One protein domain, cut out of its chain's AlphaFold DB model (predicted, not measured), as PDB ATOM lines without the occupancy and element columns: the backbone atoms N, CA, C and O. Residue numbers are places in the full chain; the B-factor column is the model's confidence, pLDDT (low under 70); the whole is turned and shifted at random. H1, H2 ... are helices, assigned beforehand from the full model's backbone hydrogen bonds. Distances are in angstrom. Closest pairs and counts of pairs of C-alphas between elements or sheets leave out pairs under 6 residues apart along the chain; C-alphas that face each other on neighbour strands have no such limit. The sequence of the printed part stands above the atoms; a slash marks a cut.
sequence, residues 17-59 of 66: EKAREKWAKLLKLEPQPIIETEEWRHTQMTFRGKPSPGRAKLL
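This is residues 17 to 59 of the 66 residues of an uncharacterized protein of Candidatus Bathyarchaeota archaeon (UniProt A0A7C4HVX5). Little regular structure is present: the printed part is a long, thin rod in which the chain runs from H1 at one end out to H2 near the other, makes a turn at residues 46 to 51, and folds back toward H1. The outgoing and returning stretches pair briefly. The printed part has 43 residues, with two named helices, H1 then H2, and no named strand; the class is all helix, though these hold only 15 residues. It is only just extended, close to loose, with a radius of gyration of the C-alphas of 14.3 A, and spans 40 by 18 by 13 A.

H1, residues 17 to 27, and H2, residues 40 to 43, are apart. Residues 35 to 36 pair with 57 to 58, antiparallel, and residues 46 to 47 with 50 to 51, also antiparallel. In H1 every O i to N i+4 pair is within hydrogen-bond range; H2 is too short for such a pair.

H1 is 15.4 A long, from C-alpha 17 at (40.497, 23.827, -1.758). H2 ends with C-alpha 43 at (18.480, 31.793, 2.400).

The two C-alphas farthest apart, of Lys 28 and Lys 50, are 40.5 A apart. The link from H1 to H2 is long, with 12 residues. The printed part has no cut, and no printed residue is under 70 in pLDDT.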
ATOM      1  N   GLU A  17      39.296  24.110  -2.557       97.44
ATOM      2  CA  GLU A  17      40.497  23.827  -1.758       97.44
ATOM      3  C   GLU A  17      41.749  24.140  -2.580       97.44
ATOM      4  O   GLU A  17      42.621  24.899  -2.153       97.44
ATOM      5  N   LYS A  18      41.789  23.673  -3.837       97.69
ATOM      6  CA  LYS A  18      42.886  24.018  -4.755       97.69
ATOM      7  C   LYS A  18      42.946  25.516  -5.046       97.69
ATOM      8  O   LYS A  18      44.034  26.069  -5.205       97.69
ATOM      9  N   ALA A  19      41.794  26.177  -5.170       97.44
ATOM     10  CA  ALA A  19      41.748  27.620  -5.386       97.44
ATOM     11  C   ALA A  19      42.278  28.385  -4.165       97.44
ATOM     12  O   ALA A  19      43.087  29.294  -4.339       97.44
ATOM     13  N   ARG A  20      41.881  27.991  -2.950       96.56
ATOM     14  CA  ARG A  20      42.328  28.565  -1.673       96.56
ATOM     15  C   ARG A  20      43.848  28.575  -1.567       96.56
ATOM     16  O   ARG A  20      44.435  29.626  -1.336       96.56
ATOM     17  N   GLU A  21      44.497  27.438  -1.800       96.81
ATOM     18  CA  GLU A  21      45.961  27.333  -1.743       96.81
ATOM     19  C   GLU A  21      46.650  28.224  -2.785       96.81
ATOM     20  O   GLU A  21      47.615  28.930  -2.481       96.81
ATOM     21  N   LYS A  22      46.138  28.230  -4.023       96.69
ATOM     22  CA  LYS A  22      46.696  29.043  -5.110       96.69
ATOM     23  C   LYS A  22      46.561  30.537  -4.832       96.69
ATOM     24  O   LYS A  22      47.525  31.272  -5.037       96.69
ATOM     25  N   TRP A  23      45.398  30.979  -4.359       95.50
ATOM     26  CA  TRP A  23      45.154  32.380  -4.023       95.50
ATOM     27  C   TRP A  23      45.955  32.821  -2.797       95.50
ATOM     28  O   TRP A  23      46.581  33.876  -2.863       95.50
ATOM     29  N   ALA A  24      46.036  32.001  -1.743       94.62
ATOM     30  CA  ALA A  24      46.898  32.242  -0.582       94.62
ATOM     31  C   ALA A  24      48.353  32.490  -1.010       94.62
ATOM     32  O   ALA A  24      48.943  33.526  -0.697       94.62
ATOM     33  N   LYS A  25      48.904  31.586  -1.833       95.81
ATOM     34  CA  LYS A  25      50.271  31.698  -2.352       95.81
ATOM     35  C   LYS A  25      50.465  32.931  -3.237       95.81
ATOM     36  O   LYS A  25      51.479  33.614  -3.110       95.81
ATOM     37  N   LEU A  26      49.520  33.212  -4.135       94.81
ATOM     38  CA  LEU A  26      49.598  34.344  -5.062       94.81
ATOM     39  C   LEU A  26      49.550  35.688  -4.326       94.81
ATOM     40  O   LEU A  26      50.307  36.600  -4.653       94.81
ATOM     41  N   LEU A  27      48.673  35.802  -3.330       92.31
ATOM     42  CA  LEU A  27      48.469  37.022  -2.551       92.31
ATOM     43  C   LEU A  27      49.448  37.153  -1.376       92.31
ATOM     44  O   LEU A  27      49.507  38.221  -0.774       92.31
ATOM     45  N   LYS A  28      50.233  36.104  -1.087       94.06
ATOM     46  CA  LYS A  28      51.137  36.000   0.072       94.06
ATOM     47  C   LYS A  28      50.395  36.181   1.401       94.06
ATOM     48  O   LYS A  28      50.850  36.900   2.285       94.06
ATOM     49  N   LEU A  29      49.235  35.541   1.508       90.31
ATOM     50  CA  LEU A  29      48.387  35.522   2.698       90.31
ATOM     51  C   LEU A  29      48.229  34.089   3.194       90.31
ATOM     52  O   LEU A  29      48.372  33.141   2.421       90.31
ATOM     53  N   GLU A  30      47.851  33.937   4.458       92.62
ATOM     54  CA  GLU A  30      47.475  32.630   4.987       92.62
ATOM     55  C   GLU A  30      46.162  32.127   4.356       92.62
ATOM     56  O   GLU A  30      45.268  32.929   4.037       92.62
ATOM     57  N   PRO A  31      46.009  30.802   4.165       93.00
ATOM     58  CA  PRO A  31      44.774  30.218   3.656       93.00
ATOM     59  C   PRO A  31      43.571  30.554   4.550       93.00
ATOM     60  O   PRO A  31      43.566  30.242   5.738       93.00
ATOM     61  N   GLN A  32      42.538  31.163   3.967       93.88
ATOM     62  CA  GLN A  32      41.326  31.562   4.692       93.88
ATOM     63  C   GLN A  32      40.360  30.381   4.866       93.88
ATOM     64  O   GLN A  32      40.368  29.465   4.035       93.88
ATOM     65  N   PRO A  33      39.522  30.380   5.918       95.81
ATOM     66  CA  PRO A  33      38.543  29.324   6.126       95.81
ATOM     67  C   PRO A  33      37.509  29.299   5.000       95.81
ATOM     68  O   PRO A  33      37.095  30.334   4.474       95.81
ATOM     69  N   ILE A  34      37.076  28.090   4.656       97.00
ATOM     70  CA  ILE A  34      35.971  27.877   3.726       97.00
ATOM     71  C   ILE A  34      34.681  27.808   4.533       97.00
ATOM     72  O   ILE A  34      34.581  27.041   5.489       97.00
ATOM     73  N   ILE A  35      33.693  28.589   4.115       96.50
ATOM     74  CA  ILE A  35      32.331  28.544   4.641       96.50
ATOM     75  C   ILE A  35      31.403  27.952   3.587       96.50
ATOM     76  O   ILE A  35      31.618  28.129   2.389       96.50
ATOM     77  N   GLU A  36      30.355  27.258   4.010       95.75
ATOM     78  CA  GLU A  36      29.311  26.785   3.106       95.75
ATOM     79  C   GLU A  36      28.052  27.623   3.309       95.75
ATOM     80  O   GLU A  36      27.671  27.915   4.440       95.75
ATOM     81  N   THR A  37      27.407  28.033   2.219       93.94
ATOM     82  CA  THR A  37      26.147  28.773   2.313       93.94
ATOM     83  C   THR A  37      25.064  27.920   2.958       93.94
ATOM     84  O   THR A  37      24.997  26.705   2.741       93.94
ATOM     85  N   GLU A  38      24.175  28.579   3.688       93.38
ATOM     86  CA  GLU A  38      23.036  27.944   4.342       93.38
ATOM     87  C   GLU A  38      22.045  27.320   3.351       93.38
ATOM     88  O   GLU A  38      22.020  27.629   2.154       93.38
ATOM     89  N   GLU A  39      21.200  26.432   3.866       91.62
ATOM     90  CA  GLU A  39      20.142  25.798   3.088       91.62
ATOM     91  C   GLU A  39      19.041  26.786   2.673       91.62
ATOM     92  O   GLU A  39      18.829  27.835   3.287       91.62
ATOM     93  N   TRP A  40      18.266  26.409   1.651       90.69
ATOM     94  CA  TRP A  40      17.194  27.241   1.094       90.69
ATOM     95  C   TRP A  40      16.198  27.764   2.139       90.69
ATOM     96  O   TRP A  40      15.742  28.898   2.028       90.69
ATOM     97  N   ARG A  41      15.880  26.979   3.178       87.50
ATOM     98  CA  ARG A  41      14.951  27.401   4.244       87.50
ATOM     99  C   ARG A  41      15.411  28.671   4.966       87.50
ATOM    100  O   ARG A  41      14.570  29.427   5.440       87.50
ATOM    101  N   HIS A  42      16.720  28.902   5.015       89.44
ATOM    102  CA  HIS A  42      17.331  30.062   5.656       89.44
ATOM    103  C   HIS A  42      17.669  31.170   4.653       89.44
ATOM    104  O   HIS A  42      17.585  32.345   4.997       89.44
ATOM    105  N   THR A  43      18.029  30.820   3.414       90.31
ATOM    106  CA  THR A  43      18.480  31.793   2.400       90.31
ATOM    107  C   THR A  43      17.373  32.302   1.484       90.31
ATOM    108  O   THR A  43      17.540  33.341   0.852       90.31
ATOM    109  N   GLN A  44      16.268  31.559   1.365       91.56
ATOM    110  CA  GLN A  44      15.188  31.793   0.401       91.56
ATOM    111  C   GLN A  44      15.699  31.970  -1.042       91.56
ATOM    112  O   GLN A  44      15.114  32.700  -1.844       91.56
ATOM    113  N   MET A  45      16.803  31.295  -1.389       90.62
ATOM    114  CA  MET A  45      17.467  31.439  -2.684       90.62
ATOM    115  C   MET A  45      16.512  31.161  -3.853       90.62
ATOM    116  O   MET A  45      15.792  30.156  -3.886       90.62
ATOM    117  N   THR A  46      16.565  32.025  -4.866       94.38
ATOM    118  CA  THR A  46      15.875  31.816  -6.140       94.38
ATOM    119  C   THR A  46      16.853  31.894  -7.304       94.38
ATOM    120  O   THR A  46      17.819  32.653  -7.291       94.38
ATOM    121  N   PHE A  47      16.597  31.096  -8.337       91.88
ATOM    122  CA  PHE A  47      17.311  31.151  -9.604       91.88
ATOM    123  C   PHE A  47      16.293  31.165 -10.742       91.88
ATOM    124  O   PHE A  47      15.459  30.266 -10.854       91.88
ATOM    125  N   ARG A  48      16.334  32.214 -11.574       93.12
ATOM    126  CA  ARG A  48      15.388  32.431 -12.690       93.12
ATOM    127  C   ARG A  48      13.915  32.344 -12.250       93.12
ATOM    128  O   ARG A  48      13.096  31.722 -12.920       93.12
ATOM    129  N   GLY A  49      13.598  32.937 -11.097       93.12
ATOM    130  CA  GLY A  49      12.239  32.994 -10.545       93.12
ATOM    131  C   GLY A  49      11.745  31.708  -9.875       93.12
ATOM    132  O   GLY A  49      10.599  31.665  -9.442       93.12
ATOM    133  N   LYS A  50      12.578  30.664  -9.767       93.44
ATOM    134  CA  LYS A  50      12.228  29.410  -9.085       93.44
ATOM    135  C   LYS A  50      13.060  29.230  -7.812       93.44
ATOM    136  O   LYS A  50      14.243  29.579  -7.836       93.44
ATOM    137  N   PRO A  51      12.492  28.671  -6.727       93.38
ATOM    138  CA  PRO A  51      13.268  28.236  -5.571       93.38
ATOM    139  C   PRO A  51      14.424  27.328  -5.992       93.38
ATOM    140  O   PRO A  51      14.256  26.472  -6.864       93.38
ATOM    141  N   SER A  52      15.592  27.520  -5.387       93.00
ATOM    142  CA  SER A  52      16.773  26.711  -5.669       93.00
ATOM    143  C   SER A  52      17.387  26.197  -4.370       93.00
ATOM    144  O   SER A  52      17.641  26.999  -3.476       93.00
ATOM    145  N   PRO A  53      17.693  24.891  -4.269       91.25
ATOM    146  CA  PRO A  53      18.458  24.342  -3.155       91.25
ATOM    147  C   PRO A  53      19.969  24.573  -3.323       91.25
ATOM    148  O   PRO A  53      20.759  23.905  -2.663       91.25
ATOM    149  N   GLY A  54      20.382  25.444  -4.253       91.38
ATOM    150  CA  GLY A  54      21.783  25.699  -4.557       91.38
ATOM    151  C   GLY A  54      22.561  26.113  -3.313       91.38
ATOM    152  O   GLY A  54      22.143  26.993  -2.565       91.38
ATOM    153  N   ARG A  55      23.707  25.470  -3.109       93.94
ATOM    154  CA  ARG A  55      24.668  25.816  -2.064       93.94
ATOM    155  C   ARG A  55      26.045  25.960  -2.687       93.94
ATOM    156  O   ARG A  55      26.350  25.316  -3.693       93.94
ATOM    157  N   ALA A  56      26.862  26.821  -2.101       94.94
ATOM    158  CA  ALA A  56      28.222  27.059  -2.539       94.94
ATOM    159  C   ALA A  56      29.168  27.065  -1.344       94.94
ATOM    160  O   ALA A  56      28.845  27.575  -0.271       94.94
ATOM    161  N   LYS A  57      30.370  26.541  -1.567       97.50
ATOM    162  CA  LYS A  57      31.507  26.817  -0.700       97.50
ATOM    163  C   LYS A  57      32.085  28.169  -1.099       97.50
ATOM    164  O   LYS A  57      32.260  28.429  -2.289       97.50
ATOM    165  N   LEU A  58      32.370  29.013  -0.120       96.81
ATOM    166  CA  LEU A  58      32.861  30.371  -0.292       96.81
ATOM    167  C   LEU A  58      34.088  30.583   0.590       96.81
ATOM    168  O   LEU A  58      34.214  30.002   1.665       96.81
ATOM    169  N   LEU A  59      34.978  31.447   0.128       95.69
ATOM    170  CA  LEU A  59      36.070  32.002   0.909       95.69
ATOM    171  C   LEU A  59      36.274  33.441   0.454       95.69
ATOM    172  O   LEU A  59      35.966  33.782  -0.692       95.69
TER     173      LEU A  59